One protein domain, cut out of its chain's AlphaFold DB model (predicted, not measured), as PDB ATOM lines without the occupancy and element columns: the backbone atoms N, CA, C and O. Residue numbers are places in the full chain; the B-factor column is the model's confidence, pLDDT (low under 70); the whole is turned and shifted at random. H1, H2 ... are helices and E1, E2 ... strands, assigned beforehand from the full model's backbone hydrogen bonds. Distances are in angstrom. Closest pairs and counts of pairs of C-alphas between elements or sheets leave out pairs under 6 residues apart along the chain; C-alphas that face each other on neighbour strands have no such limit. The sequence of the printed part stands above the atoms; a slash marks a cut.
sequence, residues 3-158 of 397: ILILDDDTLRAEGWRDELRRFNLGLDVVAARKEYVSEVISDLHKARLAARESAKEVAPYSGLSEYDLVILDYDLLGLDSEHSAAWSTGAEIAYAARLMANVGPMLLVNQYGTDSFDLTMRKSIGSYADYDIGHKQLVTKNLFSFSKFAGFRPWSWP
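What this domain is: This is residues 3 to 158 of the 397 residues of an uncharacterized protein of Azotobacter beijerinckii (UniProt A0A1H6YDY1). A strongly twisted sheet of five parallel strands makes the core, with helices over both faces: H1 and the short H4 on one, H3 and the first part of H2 on the other, in three layers. Residues 52 to 57, at the far end of the long H2, stick out at one end of the elongated outline, and the loop of residues 145 to 158 lies toward the other end. The 156 printed residues hold, in chain order, E1 H1 E2 H2 E3 H3 E4 E5 E6 H4 H5; the class is mixed, helices and strands, with under half of the residues in named elements. The sheet's order is E2 E1 E3 E4 E6. The whole is compact, with a radius of gyration of the C-alphas of 16.1 A and spans of 52 by 32 by 26 A.

Where its parts are: E1, residues 3 to 6, begins at C-alpha 3 (-33.402, 41.577, 35.230). H1, residues 10 to 22, is 18.5 A long, and E2 is residues 28 to 31. H2, residues 34 to 53, is 28.7 A long and ends at C-alpha 53 (-65.179, 44.792, 31.595). E3, residues 69 to 73, measures 13.5 A, and H3, residues 90 to 100, 14.9 A. E4 is residues 106 to 109, E5 116 to 118, E6 131 to 133, H4 135 to 138 and H5 141 to 144, ending at C-alpha 144 (-25.615, 32.077, 30.886).

How they stand to each other: Between the parallel neighbour strands E1 and E2, N 3 and O 28 are within hydrogen-bond range at 2.8 A; between the parallel neighbours E1 and E3, N 6 and O 71 are within hydrogen-bond range at 2.8 A. Between the parallel neighbours E3 and E4, N 109 and O 72 are within hydrogen-bond range at 2.8 A; between the parallel neighbours E4 and E6, N 133 and O 108 are within hydrogen-bond range at 2.9 A. E1, H1, E2 and E3, H3, E4 are strand-helix-strand units, parallel neighbour strands with a helix between; E2, H2, E3 is a split one, with E1 between its strands. The three crossovers are right-handed. H1 is on the sheet at a height of 7.7 A, along E2; Ala 13 and Ala 31 are their closest C-alphas, 5.4 A. H3 is on the opposite face at a height of 10.0 A, along E3; Leu 72 and Gly 90 are their closest C-alphas, 5.4 A. H2 touches H3 with residues 41 to 48 alone, at a steep tilt of 49 degrees, the same way; Leu 44 and Ala 96 are their closest C-alphas, 6.1 A. H4 is on the same face as H1, while H5 is not on the sheet. E5 pairs with no named strand. Every O i to N i+4 pair is within hydrogen-bond range in H1, H2 and H3; H4 and H5 are too short for one.

The domain as a whole: The C-alphas farthest apart, those of Ala 55 and Ala 150, are 53.0 A apart. The printed part has no cut. The links H2 to E3, E3 to H3 and E5 to E6 are long. The mean pLDDT of the printed part is 91.7; residues 55 to 56 and 80 to 87 are under 70.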
ATOM      1  N   ILE A   3     -32.680  42.728  34.676       98.50
ATOM      2  CA  ILE A   3     -33.402  41.577  35.230       98.50
ATOM      3  C   ILE A   3     -34.206  42.027  36.447       98.50
ATOM      4  O   ILE A   3     -33.638  42.630  37.358       98.50
ATOM      5  N   LEU A   4     -35.497  41.702  36.487       98.62
ATOM      6  CA  LEU A   4     -36.344  41.873  37.670       98.62
ATOM      7  C   LEU A   4     -36.561  40.530  38.361       98.62
ATOM      8  O   LEU A   4     -36.929  39.567  37.698       98.62
ATOM      9  N   ILE A   5     -36.383  40.475  39.678       98.69
ATOM     10  CA  ILE A   5     -36.748  39.327  40.512       98.69
ATOM     11  C   ILE A   5     -37.969  39.711  41.346       98.69
ATOM     12  O   ILE A   5     -37.916  40.692  42.091       98.69
ATOM     13  N   LEU A   6     -39.046  38.935  41.218       97.94
ATOM     14  CA  LEU A   6     -40.277  39.050  41.992       97.94
ATOM     15  C   LEU A   6     -40.392  37.852  42.940       97.94
ATOM     16  O   LEU A   6     -40.585  36.722  42.497       97.94
ATOM     17  N   ASP A   7     -40.262  38.126  44.234       97.69
ATOM     18  CA  ASP A   7     -40.296  37.153  45.325       97.69
ATOM     19  C   ASP A   7     -40.925  37.827  46.560       97.69
ATOM     20  O   ASP A   7     -40.656  39.004  46.831       97.69
ATOM     21  N   ASP A   8     -41.777  37.123  47.301       95.44
ATOM     22  CA  ASP A   8     -42.347  37.613  48.557       95.44
ATOM     23  C   ASP A   8     -41.322  37.616  49.706       95.44
ATOM     24  O   ASP A   8     -41.437  38.428  50.634       95.44
ATOM     25  N   ASP A   9     -40.285  36.779  49.612       96.69
ATOM     26  CA  ASP A   9     -39.106  36.797  50.471       96.69
ATOM     27  C   ASP A   9     -38.012  37.690  49.862       96.69
ATOM     28  O   ASP A   9     -37.178  37.283  49.048       96.69
ATOM     29  N   THR A  10     -37.986  38.949  50.306       97.00
ATOM     30  CA  THR A  10     -36.993  39.931  49.846       97.00
ATOM     31  C   THR A  10     -35.556  39.473  50.117       97.00
ATOM     32  O   THR A  10     -34.691  39.702  49.275       97.00
ATOM     33  N   LEU A  11     -35.277  38.795  51.237       97.88
ATOM     34  CA  LEU A  11     -33.913  38.347  51.547       97.88
ATOM     35  C   LEU A  11     -33.457  37.254  50.576       97.88
ATOM     36  O   LEU A  11     -32.303  37.262  50.137       97.88
ATOM     37  N   ARG A  12     -34.361  36.343  50.207       97.56
ATOM     38  CA  ARG A  12     -34.098  35.300  49.210       97.56
ATOM     39  C   ARG A  12     -33.814  35.897  47.829       97.56
ATOM     40  O   ARG A  12     -32.777  35.577  47.243       97.56
ATOM     41  N   ALA A  13     -34.649  36.824  47.357       98.31
ATOM     42  CA  ALA A  13     -34.417  37.518  46.088       98.31
ATOM     43  C   ALA A  13     -33.108  38.320  46.067       98.31
ATOM     44  O   ALA A  13     -32.401  38.333  45.056       98.31
ATOM     45  N   GLU A  14     -32.753  38.982  47.172       98.44
ATOM     46  CA  GLU A  14     -31.466  39.670  47.296       98.44
ATOM     47  C   GLU A  14     -30.281  38.699  47.244       98.44
ATOM     48  O   GLU A  14     -29.279  39.006  46.595       98.44
ATOM     49  N   GLY A  15     -30.420  37.513  47.841       98.31
ATOM     50  CA  GLY A  15     -29.451  36.428  47.715       98.31
ATOM     51  C   GLY A  15     -29.216  36.033  46.254       98.31
ATOM     52  O   GLY A  15     -28.075  36.048  45.788       98.31
ATOM     53  N   TRP A  16     -30.288  35.777  45.494       98.38
ATOM     54  CA  TRP A  16     -30.184  35.468  44.061       98.38
ATOM     55  C   TRP A  16     -29.551  36.610  43.265       98.38
ATOM     56  O   TRP A  16     -28.661  36.375  42.447       98.38
ATOM     57  N   ARG A  17     -29.954  37.862  43.523       98.31
ATOM     58  CA  ARG A  17     -29.358  39.054  42.899       98.31
ATOM     59  C   ARG A  17     -27.849  39.102  43.116       98.31
ATOM     60  O   ARG A  17     -27.100  39.357  42.169       98.31
ATOM     61  N   ASP A  18     -27.404  38.896  44.348       98.38
ATOM     62  CA  ASP A  18     -25.994  38.995  44.706       98.38
ATOM     63  C   ASP A  18     -25.178  37.863  44.074       98.38
ATOM     64  O   ASP A  18     -24.071  38.107  43.589       98.38
ATOM     65  N   GLU A  19     -25.726  36.649  43.998       97.81
ATOM     66  CA  GLU A  19     -25.094  35.523  43.305       97.81
ATOM     67  C   GLU A  19     -24.991  35.743  41.792       97.81
ATOM     68  O   GLU A  19     -23.899  35.619  41.234       97.81
ATOM     69  N   LEU A  20     -26.068  36.185  41.138       97.38
ATOM     70  CA  LEU A  20     -26.058  36.514  39.707       97.38
ATOM     71  C   LEU A  20     -25.039  37.620  39.382       97.38
ATOM     72  O   LEU A  20     -24.323  37.551  38.379       97.38
ATOM     73  N   ARG A  21     -24.914  38.636  40.247       96.88
ATOM     74  CA  ARG A  21     -23.924  39.715  40.081       96.88
ATOM     75  C   ARG A  21     -22.481  39.217  40.189       96.88
ATOM     76  O   ARG A  21     -21.619  39.743  39.484       96.88
ATOM     77  N   ARG A  22     -22.202  38.180  40.992       97.38
ATOM     78  CA  ARG A  22     -20.851  37.589  41.120       97.38
ATOM     79  C   ARG A  22     -20.337  36.970  39.823       97.38
ATOM     80  O   ARG A  22     -19.127  36.798  39.685       97.38
ATOM     81  N   PHE A  23     -21.203  36.673  38.853       95.19
ATOM     82  CA  PHE A  23     -20.762  36.155  37.555       95.19
ATOM     83  C   PHE A  23     -19.973  37.177  36.726       95.19
ATOM     84  O   PHE A  23     -19.285  36.771  35.789       95.19
ATOM     85  N   ASN A  24     -20.044  38.475  37.065       94.12
ATOM     86  CA  ASN A  24     -19.380  39.575  36.355       94.12
ATOM     87  C   ASN A  24     -19.736  39.643  34.856       94.12
ATOM     88  O   ASN A  24     -18.890  39.942  34.017       94.12
ATOM     89  N   LEU A  25     -21.004  39.377  34.518       94.62
ATOM     90  CA  LEU A  25     -21.528  39.385  33.140       94.62
ATOM     91  C   LEU A  25     -22.185  40.722  32.736       94.62
ATOM     92  O   LEU A  25     -22.848  40.798  31.706       94.62
ATOM     93  N   GLY A  26     -22.050  41.777  33.551       95.81
ATOM     94  CA  GLY A  26     -22.691  43.076  33.289       95.81
ATOM     95  C   GLY A  26     -24.221  43.059  33.438       95.81
ATOM     96  O   GLY A  26     -24.922  43.773  32.721       95.81
ATOM     97  N   LEU A  27     -24.744  42.216  34.334       96.94
ATOM     98  CA  LEU A  27     -26.178  42.100  34.614       96.94
ATOM     99  C   LEU A  27     -26.645  43.234  35.536       96.94
ATOM    100  O   LEU A  27     -26.083  43.419  36.618       96.94
ATOM    101  N   ASP A  28     -27.704  43.941  35.145       97.88
ATOM    102  CA  ASP A  28     -28.409  44.882  36.021       97.88
ATOM    103  C   ASP A  28     -29.581  44.157  36.688       97.88
ATOM    104  O   ASP A  28     -30.679  44.078  36.139       97.88
ATOM    105  N   VAL A  29     -29.307  43.530  37.834       98.44
ATOM    106  CA  VAL A  29     -30.285  42.701  38.556       98.44
ATOM    107  C   VAL A  29     -30.951  43.508  39.665       98.44
ATOM    108  O   VAL A  29     -30.265  44.022  40.554       98.44
ATOM    109  N   VAL A  30     -32.280  43.573  39.635       98.50
ATOM    110  CA  VAL A  30     -33.134  44.243  40.617       98.50
ATOM    111  C   VAL A  30     -33.931  43.188  41.382       98.50
ATOM    112  O   VAL A  30     -34.790  42.523  40.812       98.50
ATOM    113  N   ALA A  31     -33.657  43.050  42.679       98.50
ATOM    114  CA  ALA A  31     -34.523  42.312  43.596       98.50
ATOM    115  C   ALA A  31     -35.625  43.254  44.084       98.50
ATOM    116  O   ALA A  31     -35.328  44.247  44.755       98.50
ATOM    117  N   ALA A  32     -36.872  42.989  43.698       98.06
ATOM    118  CA  ALA A  32     -38.001  43.785  44.149       98.06
ATOM    119  C   ALA A  32     -38.206  43.635  45.659       98.06
ATOM    120  O   ALA A  32     -38.062  42.554  46.225       98.06
ATOM    121  N   ARG A  33     -38.596  44.733  46.312       96.94
ATOM    122  CA  ARG A  33     -39.127  44.660  47.678       96.94
ATOM    123  C   ARG A  33     -40.546  44.115  47.640       96.94
ATOM    124  O   ARG A  33     -41.272  44.378  46.679       96.94
ATOM    125  N   LYS A  34     -40.958  43.455  48.719       94.94
ATOM    126  CA  LYS A  34     -42.288  42.855  48.871       94.94
ATOM    127  C   LYS A  34     -43.442  43.789  48.473       94.94
ATOM    128  O   LYS A  34     -44.373  43.357  47.799       94.94
ATOM    129  N   GLU A  35     -43.372  45.071  48.832       94.19
ATOM    130  CA  GLU A  35     -44.420  46.051  48.509       94.19
ATOM    131  C   GLU A  35     -44.560  46.263  46.997       94.19
ATOM    132  O   GLU A  35     -45.671  46.329  46.484       94.19
ATOM    133  N   TYR A  36     -43.434  46.310  46.280       95.44
ATOM    134  CA  TYR A  36     -43.433  46.448  44.826       95.44
ATOM    135  C   TYR A  36     -43.953  45.180  44.143       95.44
ATOM    136  O   TYR A  36     -44.686  45.267  43.165       95.44
ATOM    137  N   VAL A  37     -43.628  43.994  44.675       95.50
ATOM    138  CA  VAL A  37     -44.188  42.729  44.167       95.50
ATOM    139  C   VAL A  37     -45.714  42.730  44.298       95.50
ATOM    140  O   VAL A  37     -46.413  42.419  43.334       95.50
ATOM    141  N   SER A  38     -46.235  43.146  45.458       92.88
ATOM    142  CA  SER A  38     -47.679  43.283  45.695       92.88
ATOM    143  C   SER A  38     -48.327  44.303  44.743       92.88
ATOM    144  O   SER A  38     -49.369  44.017  44.151       92.88
ATOM    145  N   GLU A  39     -47.680  45.451  44.509       93.00
ATOM    146  CA  GLU A  39     -48.126  46.466  43.543       93.00
ATOM    147  C   GLU A  39     -48.209  45.899  42.116       93.00
ATOM    148  O   GLU A  39     -49.261  46.000  41.484       93.00
ATOM    149  N   VAL A  40     -47.158  45.218  41.641       94.62
ATOM    150  CA  VAL A  40     -47.132  44.592  40.308       94.62
ATOM    151  C   VAL A  40     -48.275  43.590  40.138       94.62
ATOM    152  O   VAL A  40     -48.959  43.606  39.114       94.62
ATOM    153  N   ILE A  41     -48.513  42.731  41.134       93.50
ATOM    154  CA  ILE A  41     -49.613  41.755  41.107       93.50
ATOM    155  C   ILE A  41     -50.962  42.467  41.050       93.50
ATOM    156  O   ILE A  41     -51.808  42.133  40.216       93.50
ATOM    157  N   SER A  42     -51.154  43.457  41.924       91.31
ATOM    158  CA  SER A  42     -52.385  44.239  42.007       91.31
ATOM    159  C   SER A  42     -52.695  44.911  40.673       91.31
ATOM    160  O   SER A  42     -53.818  44.822  40.174       91.31
ATOM    161  N   ASP A  43     -51.698  45.533  40.054       92.88
ATOM    162  CA  ASP A  43     -51.881  46.305  38.833       92.88
ATOM    163  C   ASP A  43     -52.058  45.422  37.598       92.88
ATOM    164  O   ASP A  43     -52.930  45.710  36.777       92.88
ATOM    165  N   LEU A  44     -51.348  44.292  37.500       93.94
ATOM    166  CA  LEU A  44     -51.624  43.280  36.475       93.94
ATOM    167  C   LEU A  44     -53.052  42.735  36.599       93.94
ATOM    168  O   LEU A  44     -53.749  42.583  35.592       93.94
ATOM    169  N   HIS A  45     -53.516  42.469  37.825       90.94
ATOM    170  CA  HIS A  45     -54.867  41.971  38.061       90.94
ATOM    171  C   HIS A  45     -55.932  43.013  37.710       90.94
ATOM    172  O   HIS A  45     -56.889  42.690  37.005       90.94
ATOM    173  N   LYS A  46     -55.756  44.267  38.147       90.69
ATOM    174  CA  LYS A  46     -56.650  45.383  37.800       90.69
ATOM    175  C   LYS A  46     -56.696  45.604  36.295       90.69
ATOM    176  O   LYS A  46     -57.785  45.737  35.752       90.69
ATOM    177  N   ALA A  47     -55.544  45.608  35.621       91.69
ATOM    178  CA  ALA A  47     -55.476  45.803  34.178       91.69
ATOM    179  C   ALA A  47     -56.210  44.679  33.432       91.69
ATOM    180  O   ALA A  47     -57.024  44.948  32.550       91.69
ATOM    181  N   ARG A  48     -56.006  43.422  33.848       92.56
ATOM    182  CA  ARG A  48     -56.720  42.260  33.304       92.56
ATOM    183  C   ARG A  48     -58.223  42.310  33.583       92.56
ATOM    184  O   ARG A  48     -59.010  41.981  32.704       92.56
ATOM    185  N   LEU A  49     -58.642  42.704  34.786       91.06
ATOM    186  CA  LEU A  49     -60.060  42.819  35.137       91.06
ATOM    187  C   LEU A  49     -60.734  43.936  34.334       91.06
ATOM    188  O   LEU A  49     -61.773  43.699  33.723       91.06
ATOM    189  N   ALA A  50     -60.106  45.111  34.260       90.69
ATOM    190  CA  ALA A  50     -60.589  46.228  33.459       90.69
ATOM    191  C   ALA A  50     -60.725  45.837  31.980       90.69
ATOM    192  O   ALA A  50     -61.748  46.132  31.370       90.69
ATOM    193  N   ALA A  51     -59.752  45.098  31.432       91.94
ATOM    194  CA  ALA A  51     -59.796  44.581  30.065       91.94
ATOM    195  C   ALA A  51     -60.983  43.637  29.805       91.94
ATOM    196  O   ALA A  51     -61.510  43.613  28.696       91.94
ATOM    197  N   ARG A  52     -61.446  42.881  30.811       91.62
ATOM    198  CA  ARG A  52     -62.665  42.059  30.675       91.62
ATOM    199  C   ARG A  52     -63.933  42.900  30.621       91.62
ATOM    200  O   ARG A  52     -64.859  42.557  29.895       91.62
ATOM    201  N   GLU A  53     -63.991  43.951  31.433       89.88
ATOM    202  CA  GLU A  53     -65.179  44.792  31.595       89.88
ATOM    203  C   GLU A  53     -65.334  45.811  30.463       89.88
ATOM    204  O   GLU A  53     -66.451  46.134  30.051       89.88
ATOM    205  N   SER A  54     -64.223  46.331  29.942       79.12
ATOM    206  CA  SER A  54     -64.238  47.315  28.872       79.12
ATOM    207  C   SER A  54     -64.155  46.637  27.507       79.12
ATOM    208  O   SER A  54     -63.113  46.107  27.145       79.12
ATOM    209  N   ALA A  55     -65.191  46.767  26.675       64.75
ATOM    210  CA  ALA A  55     -65.124  46.456  25.237       64.75
ATOM    211  C   ALA A  55     -64.243  47.454  24.439       64.75
ATOM    212  O   ALA A  55     -64.486  47.710  23.261       64.75
ATOM    213  N   LYS A  56     -63.283  48.105  25.106       66.62
ATOM    214  CA  LYS A  56     -62.389  49.134  24.568       66.62
ATOM    215  C   LYS A  56     -60.951  48.625  24.577       66.62
ATOM    216  O   LYS A  56     -60.643  47.635  25.225       66.62
ATOM    217  N   GLU A  57     -60.101  49.339  23.848       74.31
ATOM    218  CA  GLU A  57     -58.675  49.060  23.701       74.31
ATOM    219  C   GLU A  57     -57.989  48.820  25.055       74.31
ATOM    220  O   GLU A  57     -58.082  49.635  25.979       74.31
ATOM    221  N   VAL A  58     -57.321  47.673  25.165       78.19
ATOM    222  CA  VAL A  58     -56.642  47.229  26.381       78.19
ATOM    223  C   VAL A  58     -55.318  47.972  26.510       78.19
ATOM    224  O   VAL A  58     -54.389  47.741  25.736       78.19
ATOM    225  N   ALA A  59     -55.215  48.860  27.500       82.12
ATOM    226  CA  ALA A  59     -53.954  49.520  27.813       82.12
ATOM    227  C   ALA A  59     -53.007  48.524  28.517       82.12
ATOM    228  O   ALA A  59     -53.364  48.005  29.580       82.12
ATOM    229  N   PRO A  60     -51.813  48.248  27.964       86.56
ATOM    230  CA  PRO A  60     -50.871  47.341  28.597       86.56
ATOM    231  C   PRO A  60     -50.276  47.952  29.875       86.56
ATOM    232  O   PRO A  60     -49.966  49.143  29.936       86.56
ATOM    233  N   TYR A  61     -50.059  47.113  30.885       92.44
ATOM    234  CA  TYR A  61     -49.262  47.416  32.064       92.44
ATOM    235  C   TYR A  61     -47.807  47.679  31.659       92.44
ATOM    236  O   TYR A  61     -47.101  46.802  31.154       92.44
ATOM    237  N   SER A  62     -47.348  48.907  31.885       93.44
ATOM    238  CA  SER A  62     -46.012  49.357  31.491       93.44
ATOM    239  C   SER A  62     -44.927  49.038  32.521       93.44
ATOM    240  O   SER A  62     -43.748  49.098  32.172       93.44
ATOM    241  N   GLY A  63     -45.284  48.659  33.753       94.25
ATOM    242  CA  GLY A  63     -44.326  48.489  34.853       94.25
ATOM    243  C   GLY A  63     -43.283  47.385  34.646       94.25
ATOM    244  O   GLY A  63     -42.257  47.396  35.313       94.25
ATOM    245  N   LEU A  64     -43.496  46.463  33.696       96.75
ATOM    246  CA  LEU A  64     -42.507  45.439  33.320       96.75
ATOM    247  C   LEU A  64     -41.718  45.767  32.043       96.75
ATOM    248  O   LEU A  64     -40.777  45.053  31.713       96.75
ATOM    249  N   SER A  65     -42.080  46.831  31.321       95.25
ATOM    250  CA  SER A  65     -41.559  47.097  29.968       95.25
ATOM    251  C   SER A  65     -40.089  47.519  29.912       95.25
ATOM    252  O   SER A  65     -39.468  47.445  28.854       95.25
ATOM    253  N   GLU A  66     -39.526  47.956  31.038       96.12
ATOM    254  CA  GLU A  66     -38.114  48.335  31.140       96.12
ATOM    255  C   GLU A  66     -37.172  47.146  31.382       96.12
ATOM    256  O   GLU A  66     -35.953  47.314  31.316       96.12
ATOM    257  N   TYR A  67     -37.712  45.962  31.686       97.88
ATOM    258  CA  TYR A  67     -36.930  44.776  32.013       97.88
ATOM    259  C   TYR A  67     -36.812  43.856  30.800       97.88
ATOM    260  O   TYR A  67     -37.790  43.562  30.111       97.88
ATOM    261  N   ASP A  68     -35.598  43.370  30.553       97.69
ATOM    262  CA  ASP A  68     -35.334  42.415  29.479       97.69
ATOM    263  C   ASP A  68     -35.777  40.997  29.874       97.69
ATOM    264  O   ASP A  68     -36.180  40.221  29.010       97.69
ATOM    265  N   LEU A  69     -35.687  40.673  31.170       98.19
ATOM    266  CA  LEU A  69     -35.958  39.363  31.758       98.19
ATOM    267  C   LEU A  69     -36.672  39.519  33.107       98.19
ATOM    268  O   LEU A  69     -36.277  40.362  33.919       98.19
ATOM    269  N   VAL A  70     -37.672  38.680  33.375       98.50
ATOM    270  CA  VAL A  70     -38.349  38.629  34.680       98.50
ATOM    271  C   VAL A  70     -38.197  37.240  35.291       98.50
ATOM    272  O   VAL A  70     -38.431  36.233  34.633       98.50
ATOM    273  N   ILE A  71     -37.797  37.190  36.555       98.62
ATOM    274  CA  ILE A  71     -37.700  35.984  37.372       98.62
ATOM    275  C   ILE A  71     -38.822  36.051  38.407       98.62
ATOM    276  O   ILE A  71     -38.953  37.048  39.113       98.62
ATOM    277  N   LEU A  72     -39.626  35.001  38.480       98.38
ATOM    278  CA  LEU A  72     -40.802  34.888  39.333       98.38
ATOM    279  C   LEU A  72     -40.578  33.723  40.290       98.38
ATOM    280  O   LEU A  72     -40.375  32.605  39.821       98.38
ATOM    281  N   ASP A  73     -40.636  33.938  41.600       97.88
ATOM    282  CA  ASP A  73     -40.825  32.802  42.505       97.88
ATOM    283  C   ASP A  73     -42.234  32.217  42.317       97.88
ATOM    284  O   ASP A  73     -43.189  32.931  41.993       97.88
ATOM    285  N   TYR A  74     -42.363  30.900  42.457       97.12
ATOM    286  CA  TYR A  74     -43.650  30.229  42.312       97.12
ATOM    287  C   TYR A  74     -44.574  30.478  43.512       97.12
ATOM    288  O   TYR A  74     -45.765  30.743  43.311       97.12
ATOM    289  N   ASP A  75     -44.032  30.436  44.733       94.50
ATOM    290  CA  ASP A  75     -44.770  30.421  45.998       94.50
ATOM    291  C   ASP A  75     -44.839  31.818  46.627       94.50
ATOM    292  O   ASP A  75     -44.290  32.085  47.691       94.50
ATOM    293  N   LEU A  76     -45.578  32.715  45.982       92.44
ATOM    294  CA  LEU A  76     -45.709  34.101  46.425       92.44
ATOM    295  C   LEU A  76     -46.763  34.252  47.533       92.44
ATOM    296  O   LEU A  76     -47.946  34.497  47.274       92.44
ATOM    297  N   LEU A  77     -46.344  34.100  48.791       89.38
ATOM    298  CA  LEU A  77     -47.230  34.077  49.954       89.38
ATOM    299  C   LEU A  77     -47.315  35.428  50.682       89.38
ATOM    300  O   LEU A  77     -46.409  36.257  50.709       89.38
ATOM    301  N   GLY A  78     -48.457  35.664  51.335       83.31
ATOM    302  CA  GLY A  78     -48.628  36.794  52.254       83.31
ATOM    303  C   GLY A  78     -48.427  38.181  51.628       83.31
ATOM    304  O   GLY A  78     -48.012  39.101  52.338       83.31
ATOM    305  N   LEU A  79     -48.666  38.321  50.319       81.00
ATOM    306  CA  LEU A  79     -48.592  39.589  49.581       81.00
ATOM    307  C   LEU A  79     -49.870  40.422  49.665       81.00
ATOM    308  O   LEU A  79     -49.834  41.609  49.342       81.00
ATOM    309  N   ASP A  80     -50.968  39.822  50.123       68.56
ATOM    310  CA  ASP A  80     -52.229  40.510  50.348       68.56
ATOM    311  C   ASP A  80     -52.574  40.519  51.843       68.56
ATOM    312  O   ASP A  80     -52.925  39.491  52.426       68.56
ATOM    313  N   SER A  81     -52.406  41.674  52.489       61.69
ATOM    314  CA  SER A  81     -52.801  41.887  53.886       61.69
ATOM    315  C   SER A  81     -54.143  42.609  54.030       61.69
ATOM    316  O   SER A  81     -54.688  42.627  55.133       61.69
ATOM    317  N   GLU A  82     -54.680  43.208  52.960       63.72
ATOM    318  CA  GLU A  82     -55.845  44.110  53.037       63.72
ATOM    319  C   GLU A  82     -56.957  43.816  52.015       63.72
ATOM    320  O   GLU A  82     -58.071  44.331  52.149       63.72
ATOM    321  N   HIS A  83     -56.716  42.972  51.016       54.44
ATOM    322  CA  HIS A  83     -57.646  42.650  49.943       54.44
ATOM    323  C   HIS A  83     -57.847  41.135  49.775       54.44
ATOM    324  O   HIS A  83     -57.220  40.284  50.402       54.44
ATOM    325  N   SER A  84     -58.879  40.794  49.014       54.25
ATOM    326  CA  SER A  84     -59.328  39.432  48.738       54.25
ATOM    327  C   SER A  84     -58.682  38.863  47.470       54.25
ATOM    328  O   SER A  84     -59.314  38.044  46.794       54.25
ATOM    329  N   ALA A  85     -57.487  39.325  47.080       52.09
ATOM    330  CA  ALA A  85     -56.780  38.765  45.938       52.09
ATOM    331  C   ALA A  85     -56.262  37.386  46.353       52.09
ATOM    332  O   ALA A  85     -55.210  37.220  46.964       52.09
ATOM    333  N   ALA A  86     -57.094  36.382  46.088       54.38
ATOM    334  CA  ALA A  86     -56.787  34.994  46.341       54.38
ATOM    335  C   ALA A  86     -55.465  34.627  45.644       54.38
ATOM    336  O   ALA A  86     -55.419  34.599  44.423       54.38
ATOM    337  N   TRP A  87     -54.422  34.389  46.445       58.03
ATOM    338  CA  TRP A  87     -53.271  33.522  46.169       58.03
ATOM    339  C   TRP A  87     -52.817  33.497  44.700       58.03
ATOM    340  O   TRP A  87     -53.115  32.547  43.982       58.03
ATOM    341  N   SER A  88     -52.064  34.507  44.259       75.88
ATOM    342  CA  SER A  88     -51.427  34.464  42.941       75.88
ATOM    343  C   SER A  88     -50.108  33.702  43.017       75.88
ATOM    344  O   SER A  88     -49.133  34.214  43.563       75.88
ATOM    345  N   THR A  89     -50.053  32.499  42.451       94.00
ATOM    346  CA  THR A  89     -48.762  31.831  42.203       94.00
ATOM    347  C   THR A  89     -47.963  32.607  41.153       94.00
ATOM    348  O   THR A  89     -48.537  33.335  40.334       94.00
ATOM    349  N   GLY A  90     -46.645  32.414  41.098       96.31
ATOM    350  CA  GLY A  90     -45.816  32.994  40.035       96.31
ATOM    351  C   GLY A  90     -46.295  32.618  38.625       96.31
ATOM    352  O   GLY A  90     -46.210  33.429  37.704       96.31
ATOM    353  N   ALA A  91     -46.903  31.438  38.454       95.62
ATOM    354  CA  ALA A  91     -47.503  31.021  37.186       95.62
ATOM    355  C   ALA A  91     -48.690  31.914  36.772       95.62
ATOM    356  O   ALA A  91     -48.825  32.265  35.599       95.62
ATOM    357  N   GLU A  92     -49.535  32.329  37.718       94.62
ATOM    358  CA  GLU A  92     -50.647  33.243  37.430       94.62
ATOM    359  C   GLU A  92     -50.162  34.651  37.074       94.62
ATOM    360  O   GLU A  92     -50.766  35.316  36.225       94.62
ATOM    361  N   ILE A  93     -49.055  35.090  37.680       96.06
ATOM    362  CA  ILE A  93     -48.394  36.348  37.322       96.06
ATOM    363  C   ILE A  93     -47.812  36.253  35.918       96.06
ATOM    364  O   ILE A  93     -48.050  37.158  35.125       96.06
ATOM    365  N   ALA A  94     -47.113  35.164  35.580       97.12
ATOM    366  CA  ALA A  94     -46.591  34.938  34.235       97.12
ATOM    367  C   ALA A  94     -47.717  34.999  33.191       97.12
ATOM    368  O   ALA A  94     -47.620  35.723  32.200       97.12
ATOM    369  N   TYR A  95     -48.839  34.326  33.463       96.25
ATOM    370  CA  TYR A  95     -50.029  34.387  32.618       96.25
ATOM    371  C   TYR A  95     -50.550  35.822  32.449       96.25
ATOM    372  O   TYR A  95     -50.742  36.294  31.326       96.25
ATOM    373  N   ALA A  96     -50.762  36.542  33.556       95.69
ATOM    374  CA  ALA A  96     -51.275  37.908  33.520       95.69
ATOM    375  C   ALA A  96     -50.306  38.870  32.817       95.69
ATOM    376  O   ALA A  96     -50.741  39.676  32.000       95.69
ATOM    377  N   ALA A  97     -49.002  38.757  33.073       96.88
ATOM    378  CA  ALA A  97     -47.967  39.556  32.432       96.88
ATOM    379  C   ALA A  97     -47.899  39.288  30.925       96.88
ATOM    380  O   ALA A  97     -47.767  40.228  30.146       96.88
ATOM    381  N   ARG A  98     -48.068  38.037  30.482       95.44
ATOM    382  CA  ARG A  98     -48.088  37.708  29.053       95.44
ATOM    383  C   ARG A  98     -49.292  38.315  28.326       95.44
ATOM    384  O   ARG A  98     -49.164  38.695  27.166       95.44
ATOM    385  N   LEU A  99     -50.440  38.439  28.991       94.75
ATOM    386  CA  LEU A  99     -51.612  39.107  28.418       94.75
ATOM    387  C   LEU A  99     -51.503  40.631  28.470       94.75
ATOM    388  O   LEU A  99     -51.864  41.309  27.512       94.75
ATOM    389  N   MET A 100     -51.027  41.157  29.596       95.25
ATOM    390  CA  MET A 100     -51.207  42.561  29.944       95.25
ATOM    391  C   MET A 100     -49.948  43.402  29.825       95.25
ATOM    392  O   MET A 100     -50.065  44.616  29.879       95.25
ATOM    393  N   ALA A 101     -48.760  42.823  29.687       96.19
ATOM    394  CA  ALA A 101     -47.508  43.566  29.696       96.19
ATOM    395  C   ALA A 101     -46.634  43.250  28.478       96.19
ATOM    396  O   ALA A 101     -46.612  42.141  27.933       96.19
ATOM    397  N   ASN A 102     -45.835  44.241  28.088       95.19
ATOM    398  CA  ASN A 102     -44.728  44.038  27.165       95.19
ATOM    399  C   ASN A 102     -43.514  43.526  27.953       95.19
ATOM    400  O   ASN A 102     -42.641  44.304  28.320       95.19
ATOM    401  N   VAL A 103     -43.499  42.229  28.262       95.06
ATOM    402  CA  VAL A 103     -42.431  41.574  29.035       95.06
ATOM    403  C   VAL A 103     -41.658  40.592  28.166       95.06
ATOM    404  O   VAL A 103     -42.275  39.872  27.377       95.06
ATOM    405  N   GLY A 104     -40.328  40.585  28.282       95.81
ATOM    406  CA  GLY A 104     -39.453  39.618  27.617       95.81
ATOM    407  C   GLY A 104     -39.640  38.176  28.118       95.81
ATOM    408  O   GLY A 104     -40.743  37.794  28.525       95.81
ATOM    409  N   PRO A 105     -38.580  37.355  28.073       97.62
ATOM    410  CA  PRO A 105     -38.628  36.022  28.643       97.62
ATOM    411  C   PRO A 105     -38.873  36.056  30.161       97.62
ATOM    412  O   PRO A 105     -38.408  36.960  30.864       97.62
ATOM    413  N   MET A 106     -39.594  35.059  30.663       98.31
ATOM    414  CA  MET A 106     -39.940  34.876  32.068       98.31
ATOM    415  C   MET A 106     -39.435  33.526  32.573       98.31
ATOM    416  O   MET A 106     -39.694  32.492  31.957       98.31
ATOM    417  N   LEU A 107     -38.754  33.536  33.716       98.06
ATOM    418  CA  LEU A 107     -38.351  32.329  34.430       98.06
ATOM    419  C   LEU A 107     -39.212  32.172  35.668       98.06
ATOM    420  O   LEU A 107     -39.313  33.100  36.464       98.06
ATOM    421  N   LEU A 108     -39.791  30.994  35.841       97.88
ATOM    422  CA  LEU A 108     -40.521  30.617  37.034       97.88
ATOM    423  C   LEU A 108     -39.642  29.706  37.885       97.88
ATOM    424  O   LEU A 108     -39.106  28.703  37.410       97.88
ATOM    425  N   VAL A 109     -39.461  30.082  39.142       98.06
ATOM    426  CA  VAL A 109     -38.522  29.445  40.055       98.06
ATOM    427  C   VAL A 109     -39.284  28.574  41.044       98.06
ATOM    428  O   VAL A 109     -40.298  28.988  41.592       98.06
ATOM    429  N   ASN A 110     -38.786  27.363  41.289       96.06
ATOM    430  CA  ASN A 110     -39.273  26.417  42.299       96.06
ATOM    431  C   ASN A 110     -40.659  25.782  42.073       96.06
ATOM    432  O   ASN A 110     -41.066  24.990  42.919       96.06
ATOM    433  N   GLN A 111     -41.339  25.990  40.935       95.06
ATOM    434  CA  GLN A 111     -42.631  25.324  40.651       95.06
ATOM    435  C   GLN A 111     -42.561  23.794  40.813       95.06
ATOM    436  O   GLN A 111     -43.518  23.138  41.226       95.06
ATOM    437  N   TYR A 112     -41.413  23.215  40.468       93.38
ATOM    438  CA  TYR A 112     -41.197  21.773  40.413       93.38
ATOM    439  C   TYR A 112     -40.154  21.269  41.409       93.38
ATOM    440  O   TYR A 112     -39.739  20.112  41.317       93.38
ATOM    441  N   GLY A 113     -39.774  22.112  42.372       92.12
ATOM    442  CA  GLY A 113     -38.715  21.855  43.337       92.12
ATOM    443  C   GLY A 113     -37.466  22.702  43.089       92.12
ATOM    444  O   GLY A 113     -37.383  23.505  42.166       92.12
ATOM    445  N   THR A 114     -36.474  22.528  43.956       89.25
ATOM    446  CA  THR A 114     -35.316  23.431  44.060       89.25
ATOM    447  C   THR A 114     -34.202  23.161  43.053       89.25
ATOM    448  O   THR A 114     -33.340  24.017  42.857       89.25
ATOM    449  N   ASP A 115     -34.182  21.955  42.484       90.88
ATOM    450  CA  ASP A 115     -33.153  21.466  41.559       90.88
ATOM    451  C   ASP A 115     -33.672  20.277  40.730       90.88
ATOM    452  O   ASP A 115     -33.081  19.203  40.698       90.88
ATOM    453  N   SER A 116     -34.870  20.409  40.160       91.31
ATOM    454  CA  SER A 116     -35.496  19.314  39.412       91.31
ATOM    455  C   SER A 116     -34.940  19.189  37.994       91.31
ATOM    456  O   SER A 116     -34.760  20.204  37.320       91.31
ATOM    457  N   PHE A 117     -34.776  17.959  37.508       93.62
ATOM    458  CA  PHE A 117     -34.609  17.651  36.089       93.62
ATOM    459  C   PHE A 117     -35.720  16.700  35.640       93.62
ATOM    460  O   PHE A 117     -35.884  15.613  36.191       93.62
ATOM    461  N   ASP A 118     -36.520  17.137  34.672       93.19
ATOM    462  CA  ASP A 118     -37.680  16.389  34.195       93.19
ATOM    463  C   ASP A 118     -37.284  15.385  33.103       93.19
ATOM    464  O   ASP A 118     -37.133  15.751  31.938       93.19
ATOM    465  N   LEU A 119     -37.168  14.113  33.480       91.81
ATOM    466  CA  LEU A 119     -36.924  12.998  32.564       91.81
ATOM    467  C   LEU A 119     -38.151  12.664  31.709       91.81
ATOM    468  O   LEU A 119     -38.014  12.022  30.675       91.81
ATOM    469  N   THR A 120     -39.354  13.112  32.084       90.44
ATOM    470  CA  THR A 120     -40.536  12.919  31.223       90.44
ATOM    471  C   THR A 120     -40.506  13.822  29.995       90.44
ATOM    472  O   THR A 120     -41.169  13.520  29.004       90.44
ATOM    473  N   MET A 121     -39.762  14.936  30.071       89.56
ATOM    474  CA  MET A 121     -39.765  16.041  29.108       89.56
ATOM    475  C   MET A 121     -41.160  16.655  28.867       89.56
ATOM    476  O   MET A 121     -41.393  17.285  27.836       89.56
ATOM    477  N   ARG A 122     -42.106  16.475  29.801       88.69
ATOM    478  CA  ARG A 122     -43.498  16.938  29.679       88.69
ATOM    479  C   ARG A 122     -43.898  18.004  30.684       88.69
ATOM    480  O   ARG A 122     -44.840  18.752  30.422       88.69
ATOM    481  N   LYS A 123     -43.235  18.070  31.837       87.19
ATOM    482  CA  LYS A 123     -43.715  18.804  33.014       87.19
ATOM    483  C   LYS A 123     -43.911  20.289  32.718       87.19
ATOM    484  O   LYS A 123     -44.906  20.871  33.132       87.19
ATOM    485  N   SER A 124     -43.012  20.886  31.936       90.31
ATOM    486  CA  SER A 124     -43.074  22.303  31.582       90.31
ATOM    487  C   SER A 124     -43.980  22.615  30.392       90.31
ATOM    488  O   SER A 124     -44.239  23.787  30.167       90.31
ATOM    489  N   ILE A 125     -44.514  21.645  29.633       91.75
ATOM    490  CA  ILE A 125     -45.244  21.924  28.373       91.75
ATOM    491  C   ILE A 125     -46.349  22.978  28.559       91.75
ATOM    492  O   ILE A 125     -46.435  23.896  27.749       91.75
ATOM    493  N   GLY A 126     -47.124  22.881  29.643       91.19
ATOM    494  CA  GLY A 126     -48.230  23.792  29.957       91.19
ATOM    495  C   GLY A 126     -47.867  25.021  30.801       91.19
ATOM    496  O   GLY A 126     -48.778  25.699  31.279       91.19
ATOM    497  N   SER A 127     -46.581  25.288  31.059       94.50
ATOM    498  CA  SER A 127     -46.167  26.450  31.857       94.50
ATOM    499  C   SER A 127     -46.480  27.756  31.130       94.50
ATOM    500  O   SER A 127     -46.319  27.872  29.914       94.50
ATOM    501  N   TYR A 128     -46.909  28.765  31.888       95.38
ATOM    502  CA  TYR A 128     -47.088  30.125  31.379       95.38
ATOM    503  C   TYR A 128     -45.774  30.910  31.318       95.38
ATOM    504  O   TYR A 128     -45.718  31.967  30.682       95.38
ATOM    505  N   ALA A 129     -44.734  30.404  31.983       96.56
ATOM    506  CA  ALA A 129     -43.386  30.927  31.903       96.56
ATOM    507  C   ALA A 129     -42.604  30.259  30.770       96.56
ATOM    508  O   ALA A 129     -42.925  29.160  30.302       96.56
ATOM    509  N   ASP A 130     -41.542  30.937  30.346       96.75
ATOM    510  CA  ASP A 130     -40.680  30.434  29.290       96.75
ATOM    511  C   ASP A 130     -39.734  29.354  29.816       96.75
ATOM    512  O   ASP A 130     -39.403  28.403  29.116       96.75
ATOM    513  N   TYR A 131     -39.336  29.431  31.080       96.62
ATOM    514  CA  TYR A 131     -38.494  28.409  31.691       96.62
ATOM    515  C   TYR A 131     -38.922  28.159  33.126       96.62
ATOM    516  O   TYR A 131     -39.057  29.105  33.895       96.62
ATOM    517  N   ASP A 132     -39.069  26.888  33.484       96.38
ATOM    518  CA  ASP A 132     -39.262  26.459  34.865       96.38
ATOM    519  C   ASP A 132     -37.927  25.924  35.385       96.38
ATOM    520  O   ASP A 132     -37.382  24.964  34.831       96.38
ATOM    521  N   ILE A 133     -37.378  26.555  36.421       96.62
ATOM    522  CA  ILE A 133     -36.073  26.198  36.986       96.62
ATOM    523  C   ILE A 133     -36.118  26.152  38.512       96.62
ATOM    524  O   ILE A 133     -36.946  26.783  39.161       96.62
ATOM    525  N   GLY A 134     -35.202  25.412  39.117       96.12
ATOM    526  CA  GLY A 134     -34.973  25.462  40.555       96.12
ATOM    527  C   GLY A 134     -34.124  26.668  40.962       96.12
ATOM    528  O   GLY A 134     -33.295  27.145  40.186       96.12
ATOM    529  N   HIS A 135     -34.252  27.158  42.195       95.75
ATOM    530  CA  HIS A 135     -33.420  28.284  42.637       95.75
ATOM    531  C   HIS A 135     -31.913  27.970  42.646       95.75
ATOM    532  O   HIS A 135     -31.111  28.866  42.399       95.75
ATOM    533  N   LYS A 136     -31.507  26.710  42.883       94.56
ATOM    534  CA  LYS A 136     -30.090  26.308  42.774       94.56
ATOM    535  C   LYS A 136     -29.589  26.390  41.333       94.56
ATOM    536  O   LYS A 136     -28.429  26.701  41.087       94.56
ATOM    537  N   GLN A 137     -30.487  26.134  40.387       95.50
ATOM    538  CA  GLN A 137     -30.225  26.209  38.955       95.50
ATOM    539  C   GLN A 137     -30.184  27.664  38.483       95.50
ATOM    540  O   GLN A 137     -29.353  28.009  37.654       95.50
ATOM    541  N   LEU A 138     -31.011  28.549  39.048       96.69
ATOM    542  CA  LEU A 138     -30.986  29.982  38.730       96.69
ATOM    543  C   LEU A 138     -29.599  30.602  38.952       96.69
ATOM    544  O   LEU A 138     -29.148  31.432  38.163       96.69
ATOM    545  N   VAL A 139     -28.920  30.179  40.016       95.75
ATOM    546  CA  VAL A 139     -27.604  30.689  40.418       95.75
ATOM    547  C   VAL A 139     -26.437  29.873  39.848       95.75
ATOM    548  O   VAL A 139     -25.305  29.984  40.322       95.75
ATOM    549  N   THR A 140     -26.661  29.093  38.786       95.06
ATOM    550  CA  THR A 140     -25.564  28.498  38.013       95.06
ATOM    551  C   THR A 140     -25.135  29.393  36.853       95.06
ATOM    552  O   THR A 140     -25.946  29.897  36.074       95.06
ATOM    553  N   LYS A 141     -23.820  29.542  36.663       95.00
ATOM    554  CA  LYS A 141     -23.275  30.258  35.501       95.00
ATOM    555  C   LYS A 141     -23.576  29.530  34.182       95.00
ATOM    556  O   LYS A 141     -23.588  30.167  33.130       95.00
ATOM    557  N   ASN A 142     -23.844  28.219  34.223       94.62
ATOM    558  CA  ASN A 142     -24.096  27.418  33.020       94.62
ATOM    559  C   ASN A 142     -25.355  27.875  32.258       94.62
ATOM    560  O   ASN A 142     -25.397  27.743  31.037       94.62
ATOM    561  N   LEU A 143     -26.334  28.479  32.939       94.56
ATOM    562  CA  LEU A 143     -27.550  29.043  32.334       94.56
ATOM    563  C   LEU A 143     -27.278  30.310  31.481       94.56
ATOM    564  O   LEU A 143     -28.130  30.768  30.721       94.56
ATOM    565  N   PHE A 144     -26.063  30.862  31.577       94.69
ATOM    566  CA  PHE A 144     -25.615  32.077  30.886       94.69
ATOM    567  C   PHE A 144     -24.414  31.837  29.945       94.69
ATOM    568  O   PHE A 144     -23.766  32.794  29.517       94.69
ATOM    569  N   SER A 145     -24.065  30.581  29.642       89.50
ATOM    570  CA  SER A 145     -22.927  30.228  28.771       89.50
ATOM    571  C   SER A 145     -23.373  29.448  27.521       89.50
ATOM    572  O   SER A 145     -24.475  28.900  27.493       89.50
ATOM    573  N   PHE A 146     -22.515  29.421  26.490       84.06
ATOM    574  CA  PHE A 146     -22.713  28.703  25.213       84.06
ATOM    575  C   PHE A 146     -21.893  27.426  25.078       84.06
ATOM    576  O   PHE A 146     -22.286  26.502  24.370       84.06
ATOM    577  N   SER A 147     -20.750  27.377  25.755       86.50
ATOM    578  CA  SER A 147     -19.807  26.277  25.636       86.50
ATOM    579  C   SER A 147     -18.992  26.106  26.912       86.50
ATOM    580  O   SER A 147     -19.046  26.934  27.831       86.50
ATOM    581  N   LYS A 148     -18.225  25.008  26.951       83.50
ATOM    582  CA  LYS A 148     -17.280  24.670  28.030       83.50
ATOM    583  C   LYS A 148     -17.936  24.669  29.410       83.50
ATOM    584  O   LYS A 148     -17.394  25.205  30.378       83.50
ATOM    585  N   PHE A 149     -19.121  24.082  29.472       85.06
ATOM    586  CA  PHE A 149     -19.837  23.872  30.718       85.06
ATOM    587  C   PHE A 149     -19.152  22.786  31.545       85.06
ATOM    588  O   PHE A 149     -18.522  21.876  31.004       85.06
ATOM    589  N   ALA A 150     -19.299  22.881  32.861       85.94
ATOM    590  CA  ALA A 150     -18.934  21.815  33.779       85.94
ATOM    591  C   ALA A 150     -20.126  21.513  34.687       85.94
ATOM    592  O   ALA A 150     -20.766  22.432  35.205       85.94
ATOM    593  N   GLY A 151     -20.392  20.224  34.882       91.44
ATOM    594  CA  GLY A 151     -21.492  19.728  35.701       91.44
ATOM    595  C   GLY A 151     -22.869  19.917  35.075       91.44
ATOM    596  O   GLY A 151     -22.999  19.968  33.853       91.44
ATOM    597  N   PHE A 152     -23.893  19.996  35.926       93.75
ATOM    598  CA  PHE A 152     -25.286  20.052  35.495       93.75
ATOM    599  C   PHE A 152     -25.566  21.257  34.583       93.75
ATOM    600  O   PHE A 152     -25.365  22.429  34.938       93.75
ATOM    601  N   ARG A 153     -26.015  20.939  33.374       94.62
ATOM    602  CA  ARG A 153     -26.439  21.846  32.319       94.62
ATOM    603  C   ARG A 153     -27.355  21.051  31.391       94.62
ATOM    604  O   ARG A 153     -26.865  20.480  30.423       94.62
ATOM    605  N   PRO A 154     -28.667  21.022  31.659       95.00
ATOM    606  CA  PRO A 154     -29.645  20.481  30.737       95.00
ATOM    607  C   PRO A 154     -29.461  21.031  29.332       95.00
ATOM    608  O   PRO A 154     -29.357  22.249  29.163       95.00
ATOM    609  N   TRP A 155     -29.442  20.162  28.329       95.44
ATOM    610  CA  TRP A 155     -29.267  20.568  26.939       95.44
ATOM    611  C   TRP A 155     -30.381  21.492  26.471       95.44
ATOM    612  O   TRP A 155     -30.120  22.461  25.760       95.44
ATOM    613  N   SER A 156     -31.598  21.260  26.967       93.56
ATOM    614  CA  SER A 156     -32.778  22.076  26.694       93.56
ATOM    615  C   SER A 156     -32.660  23.525  27.179       93.56
ATOM    616  O   SER A 156     -33.343  24.387  26.622       93.56
ATOM    617  N   TRP A 157     -31.795  23.831  28.156       95.19
ATOM    618  CA  TRP A 157     -31.646  25.196  28.660       95.19
ATOM    619  C   TRP A 157     -31.050  26.141  27.608       95.19
ATOM    620  O   TRP A 157     -30.085  25.781  26.925       95.19
ATOM    621  N   PRO A 158     -31.557  27.379  27.515       95.06
ATOM    622  CA  PRO A 158     -31.013  28.390  26.623       95.06
ATOM    623  C   PRO A 158     -29.735  28.993  27.219       95.06
ATOM    624  O   PRO A 158     -29.361  28.725  28.362       95.06
TER     625      PRO A 158